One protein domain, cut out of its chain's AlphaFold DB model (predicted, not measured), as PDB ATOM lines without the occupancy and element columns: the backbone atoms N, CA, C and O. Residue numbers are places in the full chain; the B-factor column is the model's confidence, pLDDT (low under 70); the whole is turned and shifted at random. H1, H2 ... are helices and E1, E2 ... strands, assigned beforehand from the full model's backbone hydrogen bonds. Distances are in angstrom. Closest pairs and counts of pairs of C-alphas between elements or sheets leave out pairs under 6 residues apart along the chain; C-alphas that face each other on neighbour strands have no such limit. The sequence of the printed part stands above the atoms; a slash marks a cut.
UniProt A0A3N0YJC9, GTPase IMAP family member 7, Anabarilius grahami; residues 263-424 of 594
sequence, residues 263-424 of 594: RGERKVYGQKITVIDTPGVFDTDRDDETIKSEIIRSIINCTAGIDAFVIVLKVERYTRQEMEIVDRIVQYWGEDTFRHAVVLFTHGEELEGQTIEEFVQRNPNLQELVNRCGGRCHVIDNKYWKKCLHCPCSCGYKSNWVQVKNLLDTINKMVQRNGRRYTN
ATOM      1  N   ARG A 263      85.190 116.723  67.125       79.50
ATOM      2  CA  ARG A 263      86.025 117.615  67.932       79.50
ATOM      3  C   ARG A 263      85.742 117.378  69.411       79.50
ATOM      4  O   ARG A 263      84.661 117.691  69.901       79.50
ATOM      5  N   GLY A 264      86.731 116.866  70.134       79.50
ATOM      6  CA  GLY A 264      86.695 116.712  71.586       79.50
ATOM      7  C   GLY A 264      87.595 117.730  72.276       79.50
ATOM      8  O   GLY A 264      88.736 117.928  71.869       79.50
ATOM      9  N   GLU A 265      87.119 118.356  73.353       82.75
ATOM     10  CA  GLU A 265      87.942 119.250  74.173       82.75
ATOM     11  C   GLU A 265      87.970 118.798  75.628       82.75
ATOM     12  O   GLU A 265      86.938 118.516  76.237       82.75
ATOM     13  N   ARG A 266      89.166 118.751  76.213       82.75
ATOM     14  CA  ARG A 266      89.342 118.404  77.623       82.75
ATOM     15  C   ARG A 266      90.522 119.149  78.223       82.75
ATOM     16  O   ARG A 266      91.545 119.357  77.576       82.75
ATOM     17  N   LYS A 267      90.400 119.521  79.497       82.88
ATOM     18  CA  LYS A 267      91.536 119.987  80.293       82.88
ATOM     19  C   LYS A 267      92.252 118.779  80.901       82.88
ATOM     20  O   LYS A 267      91.657 118.052  81.690       82.88
ATOM     21  N   VAL A 268      93.511 118.575  80.537       79.94
ATOM     22  CA  VAL A 268      94.374 117.488  81.026       79.94
ATOM     23  C   VAL A 268      95.671 118.126  81.518       79.94
ATOM     24  O   VAL A 268      96.221 118.982  80.837       79.94
ATOM     25  N   TYR A 269      96.132 117.793  82.727       81.06
ATOM     26  CA  TYR A 269      97.326 118.416  83.338       81.06
ATOM     27  C   TYR A 269      97.314 119.950  83.364       81.06
ATOM     28  O   TYR A 269      98.335 120.603  83.180       81.06
ATOM     29  N   GLY A 270      96.139 120.554  83.545       80.69
ATOM     30  CA  GLY A 270      96.005 122.012  83.509       80.69
ATOM     31  C   GLY A 270      96.024 122.621  82.099       80.69
ATOM     32  O   GLY A 270      95.667 123.789  81.953       80.69
ATOM     33  N   GLN A 271      96.343 121.842  81.066       80.44
ATOM     34  CA  GLN A 271      96.371 122.246  79.664       80.44
ATOM     35  C   GLN A 271      95.033 121.937  78.982       80.44
ATOM     36  O   GLN A 271      94.503 120.836  79.107       80.44
ATOM     37  N   LYS A 272      94.469 122.909  78.253       85.62
ATOM     38  CA  LYS A 272      93.321 122.667  77.367       85.62
ATOM     39  C   LYS A 272      93.821 121.960  76.107       85.62
ATOM     40  O   LYS A 272      94.698 122.490  75.426       85.62
ATOM     41  N   ILE A 273      93.268 120.785  75.838       85.56
ATOM     42  CA  ILE A 273      93.583 119.943  74.688       85.56
ATOM     43  C   ILE A 273      92.326 119.832  73.839       85.56
ATOM     44  O   ILE A 273      91.271 119.447  74.347       85.56
ATOM     45  N   THR A 274      92.461 120.151  72.561       84.94
ATOM     46  CA  THR A 274      91.457 119.879  71.536       84.94
ATOM     47  C   THR A 274      91.976 118.733  70.681       84.94
ATOM     48  O   THR A 274      93.081 118.827  70.154       84.94
ATOM     49  N   VAL A 275      91.204 117.656  70.575       85.50
ATOM     50  CA  VAL A 275      91.472 116.518  69.693       85.50
ATOM     51  C   VAL A 275      90.447 116.553  68.574       85.50
ATOM     52  O   VAL A 275      89.247 116.606  68.837       85.50
ATOM     53  N   ILE A 276      90.921 116.545  67.337       81.12
ATOM     54  CA  ILE A 276      90.090 116.414  66.148       81.12
ATOM     55  C   ILE A 276      90.265 114.981  65.677       81.12
ATOM     56  O   ILE A 276      91.353 114.584  65.237       81.12
ATOM     57  N   ASP A 277      89.208 114.199  65.830       77.44
ATOM     58  CA  ASP A 277      89.109 112.931  65.148       77.44
ATOM     59  C   ASP A 277      88.766 113.194  63.686       77.44
ATOM     60  O   ASP A 277      87.878 113.989  63.352       77.44
ATOM     61  N   THR A 278      89.562 112.595  62.817       67.56
ATOM     62  CA  THR A 278      89.405 112.738  61.377       67.56
ATOM     63  C   THR A 278      88.565 111.562  60.918       67.56
ATOM     64  O   THR A 278      88.945 110.432  61.236       67.56
ATOM     65  N   PRO A 279      87.470 111.798  60.183       59.06
ATOM     66  CA  PRO A 279      86.660 110.701  59.687       59.06
ATOM     67  C   PRO A 279      87.511 109.769  58.828       59.06
ATOM     68  O   PRO A 279      88.516 110.192  58.238       59.06
ATOM     69  N   GLY A 280      87.121 108.499  58.767       53.59
ATOM     70  CA  GLY A 280      87.761 107.528  57.892       53.59
ATOM     71  C   GLY A 280      87.598 107.946  56.433       53.59
ATOM     72  O   GLY A 280      86.645 107.556  55.773       53.59
ATOM     73  N   VAL A 281      88.557 108.698  55.891       45.19
ATOM     74  CA  VAL A 281      88.658 109.072  54.463       45.19
ATOM     75  C   VAL A 281      88.995 107.867  53.565       45.19
ATOM     76  O   VAL A 281      89.610 108.001  52.513       45.19
ATOM     77  N   PHE A 282      88.646 106.659  53.996       46.16
ATOM     78  CA  PHE A 282      89.024 105.399  53.364       46.16
ATOM     79  C   PHE A 282      87.831 104.467  53.119       46.16
ATOM     80  O   PHE A 282      88.031 103.416  52.520       46.16
ATOM     81  N   ASP A 283      86.618 104.856  53.523       42.66
ATOM     82  CA  ASP A 283      85.400 104.068  53.310       42.66
ATOM     83  C   ASP A 283      84.658 104.600  52.068       42.66
ATOM     84  O   ASP A 283      83.962 105.612  52.119       42.66
ATOM     85  N   THR A 284      84.883 103.964  50.913       41.94
ATOM     86  CA  THR A 284      84.399 104.399  49.583       41.94
ATOM     87  C   THR A 284      82.929 104.081  49.300       41.94
ATOM     88  O   THR A 284      82.443 104.363  48.208       41.94
ATOM     89  N   ASP A 285      82.213 103.498  50.258       44.97
ATOM     90  CA  ASP A 285      80.897 102.894  50.021       44.97
ATOM     91  C   ASP A 285      79.720 103.821  50.401       44.97
ATOM     92  O   ASP A 285      78.594 103.354  50.596       44.97
ATOM     93  N   ARG A 286      79.952 105.133  50.586       50.62
ATOM     94  CA  ARG A 286      78.986 106.056  51.227       50.62
ATOM     95  C   ARG A 286      78.878 107.417  50.518       50.62
ATOM     96  O   ARG A 286      79.728 107.765  49.714       50.62
ATOM     97  N   ASP A 287      77.800 108.154  50.821       56.91
ATOM     98  CA  ASP A 287      77.374 109.409  50.170       56.91
ATOM     99  C   ASP A 287      78.471 110.494  50.082       56.91
ATOM    100  O   ASP A 287      78.995 110.963  51.099       56.91
ATOM    101  N   ASP A 288      78.766 110.923  48.850       62.66
ATOM    102  CA  ASP A 288      79.837 111.864  48.510       62.66
ATOM    103  C   ASP A 288      79.667 113.237  49.182       62.66
ATOM    104  O   ASP A 288      80.664 113.883  49.513       62.66
ATOM    105  N   GLU A 289      78.435 113.719  49.380       66.12
ATOM    106  CA  GLU A 289      78.180 115.047  49.963       66.12
ATOM    107  C   GLU A 289      78.493 115.090  51.458       66.12
ATOM    108  O   GLU A 289      79.175 116.008  51.930       66.12
ATOM    109  N   THR A 290      78.059 114.071  52.202       68.62
ATOM    110  CA  THR A 290      78.339 113.964  53.638       68.62
ATOM    111  C   THR A 290      79.848 113.866  53.894       68.62
ATOM    112  O   THR A 290      80.381 114.560  54.763       68.62
ATOM    113  N   ILE A 291      80.565 113.073  53.091       64.62
ATOM    114  CA  ILE A 291      82.025 112.932  53.198       64.62
ATOM    115  C   ILE A 291      82.728 114.264  52.899       64.62
ATOM    116  O   ILE A 291      83.598 114.687  53.664       64.62
ATOM    117  N   LYS A 292      82.340 114.969  51.825       68.06
ATOM    118  CA  LYS A 292      82.902 116.290  51.479       68.06
ATOM    119  C   LYS A 292      82.693 117.304  52.602       68.06
ATOM    120  O   LYS A 292      83.638 117.992  52.986       68.06
ATOM    121  N   SER A 293      81.483 117.367  53.155       77.44
ATOM    122  CA  SER A 293      81.146 118.261  54.267       77.44
ATOM    123  C   SER A 293      82.041 118.030  55.487       77.44
ATOM    124  O   SER A 293      82.555 118.987  56.074       77.44
ATOM    125  N   GLU A 294      82.295 116.771  55.839       74.31
ATOM    126  CA  GLU A 294      83.106 116.407  57.004       74.31
ATOM    127  C   GLU A 294      84.610 116.605  56.769       74.31
ATOM    128  O   GLU A 294      85.336 117.008  57.683       74.31
ATOM    129  N   ILE A 295      85.081 116.448  55.527       70.06
ATOM    130  CA  ILE A 295      86.438 116.848  55.125       70.06
ATOM    131  C   ILE A 295      86.623 118.361  55.297       70.06
ATOM    132  O   ILE A 295      87.587 118.791  55.936       70.06
ATOM    133  N   ILE A 296      85.696 119.179  54.787       76.06
ATOM    134  CA  ILE A 296      85.751 120.645  54.927       76.06
ATOM    135  C   ILE A 296      85.728 121.032  56.409       76.06
ATOM    136  O   ILE A 296      86.534 121.853  56.853       76.06
ATOM    137  N   ARG A 297      84.853 120.399  57.198       82.38
ATOM    138  CA  ARG A 297      84.755 120.616  58.647       82.38
ATOM    139  C   ARG A 297      86.073 120.311  59.358       82.38
ATOM    140  O   ARG A 297      86.522 121.102  60.188       82.38
ATOM    141  N   SER A 298      86.712 119.193  59.013       74.69
ATOM    142  CA  SER A 298      88.026 118.811  59.534       74.69
ATOM    143  C   SER A 298      89.091 119.867  59.207       74.69
ATOM    144  O   SER A 298      89.796 120.320  60.110       74.69
ATOM    145  N   ILE A 299      89.155 120.340  57.956       77.56
ATOM    146  CA  ILE A 299      90.100 121.386  57.526       77.56
ATOM    147  C   ILE A 299      89.880 122.677  58.322       77.56
ATOM    148  O   ILE A 299      90.836 123.215  58.882       77.56
ATOM    149  N   ILE A 300      88.630 123.141  58.436       83.25
ATOM    150  CA  ILE A 300      88.271 124.355  59.187       83.25
ATOM    151  C   ILE A 300      88.709 124.248  60.649       83.25
ATOM    152  O   ILE A 300      89.351 125.165  61.163       83.25
ATOM    153  N   ASN A 301      88.471 123.107  61.300       83.25
ATOM    154  CA  ASN A 301      88.894 122.878  62.685       83.25
ATOM    155  C   ASN A 301      90.427 122.977  62.875       83.25
ATOM    156  O   ASN A 301      90.897 123.277  63.980       83.25
ATOM    157  N   CYS A 302      91.209 122.761  61.813       81.62
ATOM    158  CA  CYS A 302      92.675 122.759  61.826       81.62
ATOM    159  C   CYS A 302      93.329 124.112  61.507       81.62
ATOM    160  O   CYS A 302      94.538 124.258  61.686       81.62
ATOM    161  N   THR A 303      92.557 125.102  61.055       82.81
ATOM    162  CA  THR A 303      93.051 126.387  60.510       82.81
ATOM    163  C   THR A 303      93.939 127.190  61.456       82.81
ATOM    164  O   THR A 303      94.976 127.699  61.044       82.81
ATOM    165  N   ALA A 304      93.640 127.203  62.757       76.50
ATOM    166  CA  ALA A 304      94.490 127.882  63.750       76.50
ATOM    167  C   ALA A 304      95.770 127.099  64.151       76.50
ATOM    168  O   ALA A 304      96.358 127.336  65.218       76.50
ATOM    169  N   GLY A 305      96.193 126.168  63.294       80.06
ATOM    170  CA  GLY A 305      97.427 125.399  63.382       80.06
ATOM    171  C   GLY A 305      97.284 124.089  64.155       80.06
ATOM    172  O   GLY A 305      96.549 123.998  65.143       80.06
ATOM    173  N   ILE A 306      98.048 123.089  63.717       87.69
ATOM    174  CA  ILE A 306      98.101 121.751  64.315       87.69
ATOM    175  C   ILE A 306      99.376 121.651  65.163       87.69
ATOM    176  O   ILE A 306     100.479 121.877  64.661       87.69
ATOM    177  N   ASP A 307      99.243 121.320  66.452       89.31
ATOM    178  CA  ASP A 307     100.404 121.109  67.329       89.31
ATOM    179  C   ASP A 307     101.029 119.725  67.090       89.31
ATOM    180  O   ASP A 307     102.249 119.589  67.118       89.31
ATOM    181  N   ALA A 308     100.205 118.703  66.840       91.38
ATOM    182  CA  ALA A 308     100.681 117.367  66.497       91.38
ATOM    183  C   ALA A 308      99.695 116.589  65.622       91.38
ATOM    184  O   ALA A 308      98.484 116.610  65.866       91.38
ATOM    185  N   PHE A 309     100.245 115.828  64.677       89.62
ATOM    186  CA  PHE A 309      99.569 114.703  64.041       89.62
ATOM    187  C   PHE A 309      99.799 113.453  64.883       89.62
ATOM    188  O   PHE A 309     100.934 113.133  65.233       89.62
ATOM    189  N   VAL A 310      98.730 112.733  65.207       91.06
ATOM    190  CA  VAL A 310      98.819 111.445  65.897       91.06
ATOM    191  C   VAL A 310      98.390 110.355  64.927       91.06
ATOM    192  O   VAL A 310      97.206 110.260  64.576       91.06
ATOM    193  N   ILE A 311      99.369 109.563  64.488       89.19
ATOM    194  CA  ILE A 311      99.175 108.396  63.624       89.19
ATOM    195  C   ILE A 311      98.890 107.213  64.541       89.19
ATOM    196  O   ILE A 311      99.778 106.760  65.260       89.19
ATOM    197  N   VAL A 312      97.639 106.763  64.563       86.94
ATOM    198  CA  VAL A 312      97.187 105.712  65.477       86.94
ATOM    199  C   VAL A 312      97.296 104.361  64.780       86.94
ATOM    200  O   VAL A 312      96.672 104.160  63.743       86.94
ATOM    201  N   LEU A 313      98.070 103.449  65.361       87.56
ATOM    202  CA  LEU A 313      98.240 102.071  64.903       87.56
ATOM    203  C   LEU A 313      97.846 101.110  66.028       87.56
ATOM    204  O   LEU A 313      97.892 101.465  67.208       87.56
ATOM    205  N   LYS A 314      97.450  99.887  65.697       87.12
ATOM    206  CA  LYS A 314      97.284  98.818  66.688       87.12
ATOM    207  C   LYS A 314      98.609  98.067  66.856       87.12
ATOM    208  O   LYS A 314      99.388  97.970  65.908       87.12
ATOM    209  N   VAL A 315      98.895  97.574  68.063       86.81
ATOM    210  CA  VAL A 315      99.998  96.627  68.291       86.81
ATOM    211  C   VAL A 315      99.625  95.298  67.641       86.81
ATOM    212  O   VAL A 315      99.057  94.424  68.274       86.81
ATOM    213  N   GLU A 316      99.898  95.165  66.347       84.38
ATOM    214  CA  GLU A 316      99.679  93.935  65.585       84.38
ATOM    215  C   GLU A 316     100.585  93.890  64.343       84.38
ATOM    216  O   GLU A 316     101.740  94.310  64.384       84.38
ATOM    217  N   ARG A 317     100.118  93.348  63.217       76.75
ATOM    218  CA  ARG A 317     100.886  93.380  61.969       76.75
ATOM    219  C   ARG A 317     100.753  94.745  61.303       76.75
ATOM    220  O   ARG A 317      99.650  95.172  61.012       76.75
ATOM    221  N   TYR A 318     101.888  95.361  60.979       81.44
ATOM    222  CA  TYR A 318     101.944  96.497  60.059       81.44
ATOM    223  C   TYR A 318     101.917  95.976  58.617       81.44
ATOM    224  O   TYR A 318     102.870  95.343  58.151       81.44
ATOM    225  N   THR A 319     100.783  96.159  57.951       80.38
ATOM    226  CA  THR A 319     100.446  95.610  56.637       80.38
ATOM    227  C   THR A 319     100.603  96.646  55.524       80.38
ATOM    228  O   THR A 319     100.942  97.812  55.734       80.38
ATOM    229  N   ARG A 320     100.368  96.208  54.283       75.75
ATOM    230  CA  ARG A 320     100.419  97.079  53.107       75.75
ATOM    231  C   ARG A 320      99.376  98.190  53.162       75.75
ATOM    232  O   ARG A 320      99.640  99.286  52.688       75.75
ATOM    233  N   GLN A 321      98.231  97.924  53.771       70.94
ATOM    234  CA  GLN A 321      97.165  98.894  53.934       70.94
ATOM    235  C   GLN A 321      97.624 100.067  54.806       70.94
ATOM    236  O   GLN A 321      97.407 101.215  54.429       70.94
ATOM    237  N   GLU A 322      98.327  99.818  55.919       75.75
ATOM    238  CA  GLU A 322      98.872 100.917  56.720       75.75
ATOM    239  C   GLU A 322     100.002 101.670  56.008       75.75
ATOM    240  O   GLU A 322     100.144 102.874  56.217       75.75
ATOM    241  N   MET A 323     100.775 101.009  55.140       79.12
ATOM    242  CA  MET A 323     101.766 101.694  54.296       79.12
ATOM    243  C   MET A 323     101.090 102.647  53.300       79.12
ATOM    244  O   MET A 323     101.472 103.810  53.208       79.12
ATOM    245  N   GLU A 324     100.017 102.204  52.638       73.62
ATOM    246  CA  GLU A 324      99.243 103.048  51.717       73.62
ATOM    247  C   GLU A 324      98.637 104.275  52.431       73.62
ATOM    248  O   GLU A 324      98.524 105.349  51.837       73.62
ATOM    249  N   ILE A 325      98.281 104.165  53.720       70.12
ATOM    250  CA  ILE A 325      97.815 105.311  54.523       70.12
ATOM    251  C   ILE A 325      98.933 106.345  54.712       70.12
ATOM    252  O   ILE A 325      98.673 107.545  54.614       70.12
ATOM    253  N   VAL A 326     100.169 105.905  54.954       76.19
ATOM    254  CA  VAL A 326     101.328 106.797  55.107       76.19
ATOM    255  C   VAL A 326     101.593 107.577  53.819       76.19
ATOM    256  O   VAL A 326     101.782 108.793  53.883       76.19
ATOM    257  N   ASP A 327     101.524 106.921  52.660       72.88
ATOM    258  CA  ASP A 327     101.682 107.580  51.357       72.88
ATOM    259  C   ASP A 327     100.602 108.643  51.128       72.88
ATOM    260  O   ASP A 327     100.874 109.743  50.643       72.88
ATOM    261  N   ARG A 328      99.365 108.368  51.553       66.06
ATOM    262  CA  ARG A 328      98.288 109.359  51.468       66.06
ATOM    263  C   ARG A 328      98.472 110.529  52.427       66.06
ATOM    264  O   ARG A 328      98.120 111.652  52.071       66.06
ATOM    265  N   ILE A 329      99.042 110.319  53.615       70.81
ATOM    266  CA  ILE A 329      99.395 111.432  54.513       70.81
ATOM    267  C   ILE A 329     100.366 112.384  53.802       70.81
ATOM    268  O   ILE A 329     100.137 113.592  53.829       70.81
ATOM    269  N   VAL A 330     101.383 111.852  53.112       70.00
ATOM    270  CA  VAL A 330     102.304 112.655  52.285       70.00
ATOM    271  C   VAL A 330     101.541 113.389  51.190       70.00
ATOM    272  O   VAL A 330     101.732 114.587  51.008       70.00
ATOM    273  N   GLN A 331     100.651 112.692  50.485       63.28
ATOM    274  CA  GLN A 331      99.891 113.270  49.380       63.28
ATOM    275  C   GLN A 331      99.032 114.469  49.810       63.28
ATOM    276  O   GLN A 331      98.944 115.449  49.076       63.28
ATOM    277  N   TYR A 332      98.391 114.403  50.982       64.31
ATOM    278  CA  TYR A 332      97.455 115.438  51.438       64.31
ATOM    279  C   TYR A 332      98.092 116.534  52.286       64.31
ATOM    280  O   TYR A 332      97.699 117.696  52.197       64.31
ATOM    281  N   TRP A 333      99.040 116.165  53.143       70.62
ATOM    282  CA  TRP A 333      99.612 117.061  54.145       70.62
ATOM    283  C   TRP A 333     101.092 117.373  53.862       70.62
ATOM    284  O   TRP A 333     101.687 118.246  54.494       70.62
ATOM    285  N   GLY A 334     101.703 116.721  52.878       75.81
ATOM    286  CA  GLY A 334     103.108 116.907  52.534       75.81
ATOM    287  C   GLY A 334     104.060 116.202  53.499       75.81
ATOM    288  O   GLY A 334     103.710 115.849  54.629       75.81
ATOM    289  N   GLU A 335     105.305 116.034  53.057       84.94
ATOM    290  CA  GLU A 335     106.364 115.334  53.802       84.94
ATOM    291  C   GLU A 335     106.664 115.991  55.163       84.94
ATOM    292  O   GLU A 335     106.936 115.333  56.167       84.94
ATOM    293  N   ASP A 336     106.504 117.311  55.241       85.75
ATOM    294  CA  ASP A 336     106.715 118.103  56.454       85.75
ATOM    295  C   ASP A 336     105.801 117.739  57.629       85.75
ATOM    296  O   ASP A 336     106.087 118.086  58.785       85.75
ATOM    297  N   THR A 337     104.720 117.014  57.350       86.25
ATOM    298  CA  THR A 337     103.794 116.476  58.350       86.25
ATOM    299  C   THR A 337     104.518 115.593  59.349       86.25
ATOM    300  O   THR A 337     104.288 115.721  60.553       86.25
ATOM    301  N   PHE A 338     105.457 114.761  58.889       92.12
ATOM    302  CA  PHE A 338     106.162 113.828  59.766       92.12
ATOM    303  C   PHE A 338     107.033 114.547  60.788       92.12
ATOM    304  O   PHE A 338     107.171 114.058  61.902       92.12
ATOM    305  N   ARG A 339     107.498 115.774  60.511       93.00
ATOM    306  CA  ARG A 339     108.203 116.615  61.500       93.00
ATOM    307  C   ARG A 339     107.314 117.014  62.680       93.00
ATOM    308  O   ARG A 339     107.838 117.281  63.763       93.00
ATOM    309  N   HIS A 340     105.998 116.989  62.494       93.00
ATOM    310  CA  HIS A 340     104.968 117.306  63.485       93.00
ATOM    311  C   HIS A 340     104.144 116.073  63.899       93.00
ATOM    312  O   HIS A 340     103.093 116.225  64.521       93.00
ATOM    313  N   ALA A 341     104.588 114.859  63.552       92.62
ATOM    314  CA  ALA A 341     103.846 113.629  63.801       92.62
ATOM    315  C   ALA A 341     104.441 112.778  64.929       92.62
ATOM    316  O   ALA A 341     105.659 112.712  65.123       92.62
ATOM    317  N   VAL A 342     103.558 112.082  65.641       94.94
ATOM    318  CA  VAL A 342     103.876 111.066  66.646       94.94
ATOM    319  C   VAL A 342     103.096 109.796  66.313       94.94
ATOM    320  O   VAL A 342     101.896 109.861  66.036       94.94
ATOM    321  N   VAL A 343     103.763 108.643  66.363       94.44
ATOM    322  CA  VAL A 343     103.110 107.338  66.199       94.44
ATOM    323  C   VAL A 343     102.568 106.877  67.550       94.44
ATOM    324  O   VAL A 343     103.290 106.851  68.546       94.44
ATOM    325  N   LEU A 344     101.289 106.527  67.608       92.88
ATOM    326  CA  LEU A 344     100.620 106.056  68.814       92.88
ATOM    327  C   LEU A 344     100.094 104.643  68.595       92.88
ATOM    328  O   LEU A 344      99.184 104.428  67.802       92.88
ATOM    329  N   PHE A 345     100.627 103.696  69.349       90.75
ATOM    330  CA  PHE A 345     100.193 102.314  69.343       90.75
ATOM    331  C   PHE A 345      99.106 102.085  70.395       90.75
ATOM    332  O   PHE A 345      99.262 102.440  71.563       90.75
ATOM    333  N   THR A 346      97.996 101.492  69.981       87.56
ATOM    334  CA  THR A 346      96.898 101.044  70.847       87.56
ATOM    335  C   THR A 346      97.002  99.548  71.098       87.56
ATOM    336  O   THR A 346      97.698  98.854  70.362       87.56
ATOM    337  N   HIS A 347      96.269  99.040  72.089       85.50
ATOM    338  CA  HIS A 347      96.342  97.634  72.498       85.50
ATOM    339  C   HIS A 347      97.735  97.254  73.022       85.50
ATOM    340  O   HIS A 347      98.263  96.187  72.732       85.50
ATOM    341  N   GLY A 348      98.356  98.146  73.804       84.88
ATOM    342  CA  GLY A 348      99.671  97.913  74.407       84.88
ATOM    343  C   GLY A 348      99.789  96.622  75.226       84.88
ATOM    344  O   GLY A 348     100.890  96.104  75.400       84.88
ATOM    345  N   GLU A 349      98.673  96.078  75.704       83.25
ATOM    346  CA  GLU A 349      98.600  94.773  76.350       83.25
ATOM    347  C   GLU A 349      99.048  93.604  75.446       83.25
ATOM    348  O   GLU A 349      99.508  92.593  75.976       83.25
ATOM    349  N   GLU A 350      98.977  93.756  74.117       87.50
ATOM    350  CA  GLU A 350      99.408  92.772  73.105       87.50
ATOM    351  C   GLU A 350     100.938  92.753  72.902       87.50
ATOM    352  O   GLU A 350     101.465  91.938  72.151       87.50
ATOM    353  N   LEU A 351     101.692  93.616  73.596       85.94
ATOM    354  CA  LEU A 351     103.159  93.580  73.569       85.94
ATOM    355  C   LEU A 351     103.748  92.374  74.332       85.94
ATOM    356  O   LEU A 351     104.930  92.093  74.182       85.94
ATOM    357  N   GLU A 352     102.968  91.680  75.171       83.00
ATOM    358  CA  GLU A 352     103.356  90.427  75.858       83.00
ATOM    359  C   GLU A 352     104.722  90.446  76.586       83.00
ATOM    360  O   GLU A 352     105.352  89.416  76.803       83.00
ATOM    361  N   GLY A 353     105.175  91.625  77.026       80.25
ATOM    362  CA  GLY A 353     106.445  91.804  77.739       80.25
ATOM    363  C   GLY A 353     107.581  92.395  76.901       80.25
ATOM    364  O   GLY A 353     108.589  92.781  77.485       80.25
ATOM    365  N   GLN A 354     107.401  92.539  75.586       88.38
ATOM    366  CA  GLN A 354     108.332  93.262  74.721       88.38
ATOM    367  C   GLN A 354     108.183  94.782  74.881       88.38
ATOM    368  O   GLN A 354     107.111  95.292  75.235       88.38
ATOM    369  N   THR A 355     109.254  95.519  74.605       89.94
ATOM    370  CA  THR A 355     109.199  96.989  74.537       89.94
ATOM    371  C   THR A 355     108.578  97.454  73.217       89.94
ATOM    372  O   THR A 355     108.495  96.691  72.249       89.94
ATOM    373  N   ILE A 356     108.109  98.706  73.145       91.06
ATOM    374  CA  ILE A 356     107.577  99.212  71.870       91.06
ATOM    375  C   ILE A 356     108.688  99.347  70.829       91.06
ATOM    376  O   ILE A 356     108.473  99.092  69.648       91.06
ATOM    377  N   GLU A 357     109.893  99.674  71.280       92.25
ATOM    378  CA  GLU A 357     111.091  99.769  70.463       92.25
ATOM    379  C   GLU A 357     111.427  98.414  69.824       92.25
ATOM    380  O   GLU A 357     111.634  98.344  68.614       92.25
ATOM    381  N   GLU A 358     111.391  97.324  70.599       93.50
ATOM    382  CA  GLU A 358     111.572  95.959  70.082       93.50
ATOM    383  C   GLU A 358     110.500  95.573  69.062       93.50
ATOM    384  O   GLU A 358     110.801  94.916  68.068       93.50
ATOM    385  N   PHE A 359     109.244  95.959  69.294       93.44
ATOM    386  CA  PHE A 359     108.156  95.686  68.357       93.44
ATOM    387  C   PHE A 359     108.355  96.421  67.023       93.44
ATOM    388  O   PHE A 359     108.235  95.807  65.962       93.44
ATOM    389  N   VAL A 360     108.709  97.709  67.069       94.44
ATOM    390  CA  VAL A 360     108.950  98.539  65.876       94.44
ATOM    391  C   VAL A 360     110.123  97.997  65.051       94.44
ATOM    392  O   VAL A 360     110.009  97.894  63.830       94.44
ATOM    393  N   GLN A 361     111.207  97.561  65.701       93.88
ATOM    394  CA  GLN A 361     112.408  97.044  65.028       93.88
ATOM    395  C   GLN A 361     112.175  95.756  64.225       93.88
ATOM    396  O   GLN A 361     112.949  95.446  63.320       93.88
ATOM    397  N   ARG A 362     111.109  94.998  64.511       92.00
ATOM    398  CA  ARG A 362     110.795  93.753  63.785       92.00
ATOM    399  C   ARG A 362     110.283  93.985  62.369       92.00
ATOM    400  O   ARG A 362     110.291  93.050  61.572       92.00
ATOM    401  N   ASN A 363     109.807  95.189  62.057       91.75
ATOM    402  CA  ASN A 363     109.278  95.520  60.740       91.75
ATOM    403  C   ASN A 363     110.001  96.759  60.183       91.75
ATOM    404  O   ASN A 363     109.736  97.867  60.648       91.75
ATOM    405  N   PRO A 364     110.868  96.604  59.164       93.19
ATOM    406  CA  PRO A 364     111.625  97.715  58.585       93.19
ATOM    407  C   PRO A 364     110.758  98.880  58.092       93.19
ATOM    408  O   PRO A 364     111.144 100.032  58.254       93.19
ATOM    409  N   ASN A 365     109.567  98.607  57.549       92.19
ATOM    410  CA  ASN A 365     108.665  99.660  57.069       92.19
ATOM    411  C   ASN A 365     108.039 100.441  58.234       92.19
ATOM    412  O   ASN A 365     107.878 101.657  58.160       92.19
ATOM    413  N   LEU A 366     107.715  99.752  59.333       93.50
ATOM    414  CA  LEU A 366     107.231 100.403  60.551       93.50
ATOM    415  C   LEU A 366     108.337 101.234  61.210       93.50
ATOM    416  O   LEU A 366     108.095 102.360  61.643       93.50
ATOM    417  N   GLN A 367     109.555 100.690  61.255       95.44
ATOM    418  CA  GLN A 367     110.739 101.400  61.726       95.44
ATOM    419  C   GLN A 367     110.978 102.669  60.902       95.44
ATOM    420  O   GLN A 367     111.228 103.722  61.483       95.44
ATOM    421  N   GLU A 368     110.831 102.599  59.579       94.38
ATOM    422  CA  GLU A 368     110.967 103.757  58.696       94.38
ATOM    423  C   GLU A 368     109.920 104.840  58.989       94.38
ATOM    424  O   GLU A 368     110.266 106.009  59.153       94.38
ATOM    425  N   LEU A 369     108.647 104.470  59.168       93.50
ATOM    426  CA  LEU A 369     107.605 105.418  59.581       93.50
ATOM    427  C   LEU A 369     107.957 106.119  60.906       93.50
ATOM    428  O   LEU A 369     107.819 107.341  61.032       93.50
ATOM    429  N   VAL A 370     108.417 105.358  61.901       95.62
ATOM    430  CA  VAL A 370     108.816 105.905  63.205       95.62
ATOM    431  C   VAL A 370     110.043 106.814  63.070       95.62
ATOM    432  O   VAL A 370     110.084 107.876  63.696       95.62
ATOM    433  N   ASN A 371     111.002 106.461  62.214       96.00
ATOM    434  CA  ASN A 371     112.184 107.272  61.926       96.00
ATOM    435  C   ASN A 371     111.818 108.598  61.247       96.00
ATOM    436  O   ASN A 371     112.298 109.647  61.680       96.00
ATOM    437  N   ARG A 372     110.902 108.588  60.268       94.50
ATOM    438  CA  ARG A 372     110.343 109.811  59.657       94.50
ATOM    439  C   ARG A 372     109.667 110.703  60.695       94.50
ATOM    440  O   ARG A 372     109.785 111.926  60.650       94.50
ATOM    441  N   CYS A 373     109.038 110.096  61.702       94.69
ATOM    442  CA  CYS A 373     108.504 110.788  62.876       94.69
ATOM    443  C   CYS A 373     109.577 111.152  63.924       94.69
ATOM    444  O   CYS A 373     109.229 111.420  65.074       94.69
ATOM    445  N   GLY A 374     110.871 111.144  63.594       95.06
ATOM    446  CA  GLY A 374     111.962 111.501  64.507       95.06
ATOM    447  C   GLY A 374     112.109 110.562  65.709       95.06
ATOM    448  O   GLY A 374     112.476 111.014  66.794       95.06
ATOM    449  N   GLY A 375     111.742 109.287  65.555       95.50
ATOM    450  CA  GLY A 375     111.760 108.287  66.627       95.50
ATOM    451  C   GLY A 375     110.614 108.422  67.637       95.50
ATOM    452  O   GLY A 375     110.602 107.732  68.654       95.50
ATOM    453  N   ARG A 376     109.649 109.322  67.402       95.88
ATOM    454  CA  ARG A 376     108.564 109.607  68.352       95.88
ATOM    455  C   ARG A 376     107.465 108.553  68.234       95.88
ATOM    456  O   ARG A 376     106.587 108.662  67.375       95.88
ATOM    457  N   CYS A 377     107.486 107.576  69.134       95.00
ATOM    458  CA  CYS A 377     106.408 106.608  69.290       95.00
ATOM    459  C   CYS A 377     105.977 106.446  70.755       95.00
ATOM    460  O   CYS A 377     106.761 106.656  71.679       95.00
ATOM    461  N   HIS A 378     104.704 106.119  70.968       91.88
ATOM    462  CA  HIS A 378     104.112 105.901  72.287       91.88
ATOM    463  C   HIS A 378     103.116 104.747  72.249       91.88
ATOM    464  O   HIS A 378     102.577 104.425  71.196       91.88
ATOM    465  N   VAL A 379     102.827 104.169  73.413       89.12
ATOM    466  CA  VAL A 379     101.833 103.105  73.589       89.12
ATOM    467  C   VAL A 379     100.762 103.549  74.570       89.12
ATOM    468  O   VAL A 379     101.079 104.127  75.614       89.12
ATOM    469  N   ILE A 380      99.511 103.224  74.257       85.06
ATOM    470  CA  ILE A 380      98.392 103.240  75.193       85.06
ATOM    471  C   ILE A 380      97.849 101.819  75.357       85.06
ATOM    472  O   ILE A 380      97.550 101.127  74.383       85.06
ATOM    473  N   ASP A 381      97.722 101.399  76.615       78.19
ATOM    474  CA  ASP A 381      97.093 100.133  76.991       78.19
ATOM    475  C   ASP A 381      95.583 100.359  77.182       78.19
ATOM    476  O   ASP A 381      95.139 101.193  77.984       78.19
ATOM    477  N   ASN A 382      94.767  99.638  76.416       72.69
ATOM    478  CA  ASN A 382      93.319  99.840  76.434       72.69
ATOM    479  C   ASN A 382      92.652  99.082  77.593       72.69
ATOM    480  O   ASN A 382      91.575  99.474  78.063       72.69
ATOM    481  N   LYS A 383      93.311  98.049  78.129       69.00
ATOM    482  CA  LYS A 383      92.796  97.170  79.187       69.00
ATOM    483  C   LYS A 383      92.629  97.885  80.530       69.00
ATOM    484  O   LYS A 383      91.742  97.523  81.313       69.00
ATOM    485  N   TYR A 384      93.440  98.909  80.813       60.16
ATOM    486  CA  TYR A 384      93.437  99.625  82.103       60.16
ATOM    487  C   TYR A 384      92.742 100.997  82.088       60.16
ATOM    488  O   TYR A 384      92.638 101.637  83.141       60.16
ATOM    489  N   TRP A 385      92.163 101.415  80.953       62.66
ATOM    490  CA  TRP A 385      91.583 102.754  80.744       62.66
ATOM    491  C   TRP A 385      90.565 103.194  81.810       62.66
ATOM    492  O   TRP A 385      90.550 104.352  82.222       62.66
ATOM    493  N   LYS A 386      89.732 102.269  82.303       57.00
ATOM    494  CA  LYS A 386      88.685 102.556  83.305       57.00
ATOM    495  C   LYS A 386      89.078 102.216  84.748       57.00
ATOM    496  O   LYS A 386      88.355 102.589  85.666       57.00
ATOM    497  N   LYS A 387      90.185 101.496  84.966       55.75
ATOM    498  CA  LYS A 387      90.526 100.914  86.280       55.75
ATOM    499  C   LYS A 387      91.477 101.781  87.108       55.75
ATOM    500  O   LYS A 387      91.483 101.663  88.328       55.75
ATOM    501  N   CYS A 388      92.241 102.670  86.468       54.50
ATOM    502  CA  CYS A 388      93.347 103.380  87.120       54.50
ATOM    503  C   CYS A 388      93.274 104.911  87.017       54.50
ATOM    504  O   CYS A 388      94.306 105.572  87.078       54.50
ATOM    505  N   LEU A 389      92.079 105.500  86.888       50.22
ATOM    506  CA  LEU A 389      91.952 106.966  86.833       50.22
ATOM    507  C   LEU A 389      92.294 107.636  88.182       50.22
ATOM    508  O   LEU A 389      92.756 108.772  88.194       50.22
ATOM    509  N   HIS A 390      92.125 106.907  89.295       50.81
ATOM    510  CA  HIS A 390      92.464 107.320  90.668       50.81
ATOM    511  C   HIS A 390      92.880 106.120  91.546       50.81
ATOM    512  O   HIS A 390      92.407 105.987  92.674       50.81
ATOM    513  N   CYS A 391      93.682 105.180  91.034       49.44
ATOM    514  CA  CYS A 391      93.976 103.955  91.788       49.44
ATOM    515  C   CYS A 391      95.328 104.030  92.527       49.44
ATOM    516  O   CYS A 391      96.329 104.372  91.898       49.44
ATOM    517  N   PRO A 392      95.391 103.650  93.818       48.88
ATOM    518  CA  PRO A 392      96.632 103.483  94.580       48.88
ATOM    519  C   PRO A 392      97.369 102.166  94.248       48.88
ATOM    520  O   PRO A 392      98.105 101.644  95.081       48.88
ATOM    521  N   CYS A 393      97.155 101.575  93.065       58.62
ATOM    522  CA  CYS A 393      97.791 100.315  92.681       58.62
ATOM    523  C   CYS A 393      99.145 100.532  91.983       58.62
ATOM    524  O   CYS A 393      99.362 101.525  91.289       58.62
ATOM    525  N   SER A 394     100.049  99.561  92.132       57.16
ATOM    526  CA  SER A 394     101.409  99.531  91.565       57.16
ATOM    527  C   SER A 394     101.454  99.366  90.034       57.16
ATOM    528  O   SER A 394     102.297  98.645  89.509       57.16
ATOM    529  N   CYS A 395     100.550  99.998  89.279       61.16
ATOM    530  CA  CYS A 395     100.506  99.892  87.817       61.16
ATOM    531  C   CYS A 395     101.622 100.676  87.101       61.16
ATOM    532  O   CYS A 395     101.815 100.478  85.903       61.16
ATOM    533  N   GLY A 396     102.377 101.523  87.813       66.62
ATOM    534  CA  GLY A 396     103.602 102.159  87.313       66.62
ATOM    535  C   GLY A 396     103.451 102.765  85.911       66.62
ATOM    536  O   GLY A 396     102.528 103.536  85.648       66.62
ATOM    537  N   TYR A 397     104.345 102.378  84.999       62.22
ATOM    538  CA  TYR A 397     104.380 102.850  83.609       62.22
ATOM    539  C   TYR A 397     103.192 102.385  82.743       62.22
ATOM    540  O   TYR A 397     102.940 102.979  81.698       62.22
ATOM    541  N   LYS A 398     102.443 101.357  83.173       65.44
ATOM    542  CA  LYS A 398     101.238 100.853  82.485       65.44
ATOM    543  C   LYS A 398      99.979 101.660  82.814       65.44
ATOM    544  O   LYS A 398      98.901 101.358  82.321       65.44
ATOM    545  N   SER A 399     100.088 102.674  83.674       73.00
ATOM    546  CA  SER A 399      98.993 103.607  83.919       73.00
ATOM    547  C   SER A 399      98.773 104.509  82.705       73.00
ATOM    548  O   SER A 399      99.680 105.233  82.291       73.00
ATOM    549  N   ASN A 400      97.541 104.551  82.193       72.88
ATOM    550  CA  ASN A 400      97.172 105.420  81.070       72.88
ATOM    551  C   ASN A 400      97.412 106.901  81.382       72.88
ATOM    552  O   ASN A 400      97.705 107.683  80.484       72.88
ATOM    553  N   TRP A 401      97.362 107.290  82.660       79.31
ATOM    554  CA  TRP A 401      97.760 108.627  83.102       79.31
ATOM    555  C   TRP A 401      99.219 108.923  82.721       79.31
ATOM    556  O   TRP A 401      99.500 109.958  82.112       79.31
ATOM    557  N   VAL A 402     100.140 107.991  83.008       82.50
ATOM    558  CA  VAL A 402     101.577 108.122  82.709       82.50
ATOM    559  C   VAL A 402     101.810 108.088  81.202       82.50
ATOM    560  O   VAL A 402     102.543 108.923  80.683       82.50
ATOM    561  N   GLN A 403     101.141 107.183  80.487       85.12
ATOM    562  CA  GLN A 403     101.245 107.068  79.029       85.12
ATOM    563  C   GLN A 403     100.787 108.349  78.318       85.12
ATOM    564  O   GLN A 403     101.517 108.891  77.489       85.12
ATOM    565  N   VAL A 404      99.623 108.888  78.699       86.06
ATOM    566  CA  VAL A 404      99.108 110.155  78.158       86.06
ATOM    567  C   VAL A 404     100.028 111.316  78.531       86.06
ATOM    568  O   VAL A 404     100.290 112.171  77.690       86.06
ATOM    569  N   LYS A 405     100.564 111.351  79.758       87.44
ATOM    570  CA  LYS A 405     101.532 112.382  80.155       87.44
ATOM    571  C   LYS A 405     102.785 112.338  79.278       87.44
ATOM    572  O   LYS A 405     103.168 113.369  78.739       87.44
ATOM    573  N   ASN A 406     103.372 111.158  79.084       90.38
ATOM    574  CA  ASN A 406     104.565 110.981  78.257       90.38
ATOM    575  C   ASN A 406     104.315 111.396  76.801       90.38
ATOM    576  O   ASN A 406     105.144 112.091  76.219       90.38
ATOM    577  N   LEU A 407     103.160 111.027  76.234       91.56
ATOM    578  CA  LEU A 407     102.749 111.463  74.898       91.56
ATOM    579  C   LEU A 407     102.682 112.996  74.806       91.56
ATOM    580  O   LEU A 407     103.238 113.594  73.884       91.56
ATOM    581  N   LEU A 408     102.032 113.647  75.773       91.50
ATOM    582  CA  LEU A 408     101.902 115.104  75.794       91.50
ATOM    583  C   LEU A 408     103.244 115.812  76.011       91.50
ATOM    584  O   LEU A 408     103.487 116.842  75.386       91.50
ATOM    585  N   ASP A 409     104.131 115.263  76.840       93.81
ATOM    586  CA  ASP A 409     105.482 115.792  77.038       93.81
ATOM    587  C   ASP A 409     106.311 115.705  75.746       93.81
ATOM    588  O   ASP A 409     107.007 116.665  75.399       93.81
ATOM    589  N   THR A 410     106.201 114.608  74.989       95.38
ATOM    590  CA  THR A 410     106.823 114.478  73.661       95.38
ATOM    591  C   THR A 410     106.268 115.498  72.676       95.38
ATOM    592  O   THR A 410     107.049 116.175  72.005       95.38
ATOM    593  N   ILE A 411     104.943 115.667  72.616       92.69
ATOM    594  CA  ILE A 411     104.300 116.665  71.750       92.69
ATOM    595  C   ILE A 411     104.764 118.078  72.119       92.69
ATOM    596  O   ILE A 411     105.165 118.842  71.245       92.69
ATOM    597  N   ASN A 412     104.784 118.424  73.406       91.88
ATOM    598  CA  ASN A 412     105.221 119.742  73.863       91.88
ATOM    599  C   ASN A 412     106.682 120.021  73.471       91.88
ATOM    600  O   ASN A 412     106.982 121.096  72.952       91.88
ATOM    601  N   LYS A 413     107.585 119.049  73.660       94.75
ATOM    602  CA  LYS A 413     108.993 119.163  73.239       94.75
ATOM    603  C   LYS A 413     109.126 119.288  71.723       94.75
ATOM    604  O   LYS A 413     109.948 120.065  71.249       94.75
ATOM    605  N   MET A 414     108.332 118.535  70.966       94.69
ATOM    606  CA  MET A 414     108.305 118.607  69.507       94.69
ATOM    607  C   MET A 414     107.886 119.997  69.026       94.69
ATOM    608  O   MET A 414     108.601 120.596  68.231       94.69
ATOM    609  N   VAL A 415     106.774 120.535  69.533       90.81
ATOM    610  CA  VAL A 415     106.279 121.867  69.150       90.81
ATOM    611  C   VAL A 415     107.303 122.951  69.487       90.81
ATOM    612  O   VAL A 415     107.552 123.837  68.674       90.81
ATOM    613  N   GLN A 416     107.946 122.862  70.657       92.38
ATOM    614  CA  GLN A 416     109.016 123.787  71.047       92.38
ATOM    615  C   GLN A 416     110.217 123.716  70.099       92.38
ATOM    616  O   GLN A 416     110.726 124.753  69.688       92.38
ATOM    617  N   ARG A 417     110.654 122.505  69.726       93.94
ATOM    618  CA  ARG A 417     111.779 122.299  68.798       93.94
ATOM    619  C   ARG A 417     111.473 122.783  67.386       93.94
ATOM    620  O   ARG A 417     112.349 123.348  66.746       93.94
ATOM    621  N   ASN A 418     110.245 122.585  66.914       90.75
ATOM    622  CA  ASN A 418     109.838 123.014  65.578       90.75
ATOM    623  C   ASN A 418     109.640 124.538  65.487       90.75
ATOM    624  O   ASN A 418     109.568 125.076  64.385       90.75
ATOM    625  N   GLY A 419     109.516 125.237  66.622       89.50
ATOM    626  CA  GLY A 419     109.381 126.697  66.706       89.50
ATOM    627  C   GLY A 419     108.036 127.253  66.220       89.50
ATOM    628  O   GLY A 419     107.697 128.397  66.517       89.50
ATOM    629  N   ARG A 420     107.241 126.450  65.508       86.00
ATOM    630  CA  ARG A 420     105.907 126.793  65.012       86.00
ATOM    631  C   ARG A 420     104.997 125.570  64.987       86.00
ATOM    632  O   ARG A 420     105.457 124.430  64.997       86.00
ATOM    633  N   ARG A 421     103.691 125.832  64.922       88.31
ATOM    634  CA  ARG A 421     102.681 124.816  64.608       88.31
ATOM    635  C   ARG A 421     102.779 124.407  63.152       88.31
ATOM    636  O   ARG A 421     103.194 125.206  62.310       88.31
ATOM    637  N   TYR A 422     102.316 123.199  62.858       86.69
ATOM    638  CA  TYR A 422     102.127 122.806  61.478       86.69
ATOM    639  C   TYR A 422     101.040 123.669  60.833       86.69
ATOM    640  O   TYR A 422      99.967 123.896  61.404       86.69
ATOM    641  N   THR A 423     101.339 124.106  59.616       85.69
ATOM    642  CA  THR A 423     100.424 124.769  58.697       85.69
ATOM    643  C   THR A 423     100.871 124.460  57.271       85.69
ATOM    644  O   THR A 423     102.050 124.202  57.034       85.69
ATOM    645  N   ASN A 424      99.945 124.538  56.325       78.50
ATOM    646  CA  ASN A 424     100.215 124.487  54.891       78.50
ATOM    647  C   ASN A 424      99.390 125.574  54.175       78.50
ATOM    648  O   ASN A 424      98.630 126.300  54.824       78.50
TER     649      ASN A 424
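AT A GLANCE: This is residues 263 to 424 of the 594 residues of the protein "GTPase IMAP family member 7" of Anabarilius grahami (UniProt A0A3N0YJC9). A small parallel sheet of three strands, E3, E4 and E5, makes the core, with the long helix H7 running over one face and H6 over the opposite face, H2 side by side with H6. To one side of this body lies a separate strand hairpin, E1 and E2, with the last turns of H1 near it, while residues 284 to 290 stick out. The printed part has 162 residues with seven named helices and five named strands, in the order E1 E2 H1 E3 H2 H3 E4 H4 H5 H6 E5 H7, a mixed class. It is compact, with a radius of gyration of the C-alphas of 16.7 A, and spans 49 by 38 by 36 A.

HOW THE PARTS SIT: Begin at the sheet, in the order E3 (residues 308 to 314), E4 (341 to 346), E5 (377 to 379). Between E3 and E4 find N 344 and O 311, 2.8 A apart; between E4 and E5, N 345 and O 378, 2.8 A. H7 (400 to 418) is on the sheet at a height of 9.3 A, along the strands, at 4 degrees to E4 on the local plane. H6 (364 to 372), on the opposite face, only just stands up from the sheet, its line rising 41 degrees. H2 (320 to 333) is close to H6 but not clearly touching, the C-alphas of Met 323 and Asn 365 being closest at 7.7 A. H3 (335 to 340), H4 (348 to 351) and H5 (356 to 361) only graze the sheet. H7 touches H3 with residues 414 to 418 alone, closest at the C-alphas of His 340 and Met 414, 7.0 A. H5 and H6 touch only at the corner, closest at the C-alphas of Val 360 and Gln 367, 5.3 A. E3, H2 H3, E4 form a strand-helix-strand unit, parallel neighbour strands with helices between, its crossover right-handed; E4, H4 H5 H6, E5 form another. The hairpin E1 (263 to 268) and E2 (271 to 276) is antiparallel, with N 266 and O 273 at 2.9 A, and is apart from the three-stranded sheet. The closest C-alphas of E2 and H1 (288 to 302) are those of Ile 276 and Ser 298, 7.3 A. Every O i to N i+4 pair is within hydrogen-bond range in H1, H2, H5, H6 and H7; H3 has 0 of 2 but 3 of 3 O i to N i+3 pairs, and H4 is too short for an i+4 pair.

IN THESE COORDINATES: Find C-alpha 263 at (86.025, 117.615, 67.932), where E1 begins; C-alpha 308 at (100.681, 117.367, 66.497) opens E3, 18.9 A long. H7 runs 26.6 A to C-alpha 418 at (109.838, 123.014, 65.578); H1 is 21.5 A and H2 20.0 A.

THE WHOLE: The C-alphas of Glu 289 and Ser 394 are the farthest apart, 50.1 A. The printed part has no cut; the links E2 to H1 and E5 to H7 are long. Mean pLDDT of the printed part is 79.8, under 70 at residues 278 to 292, 328, 331 to 332 and 383 to 398.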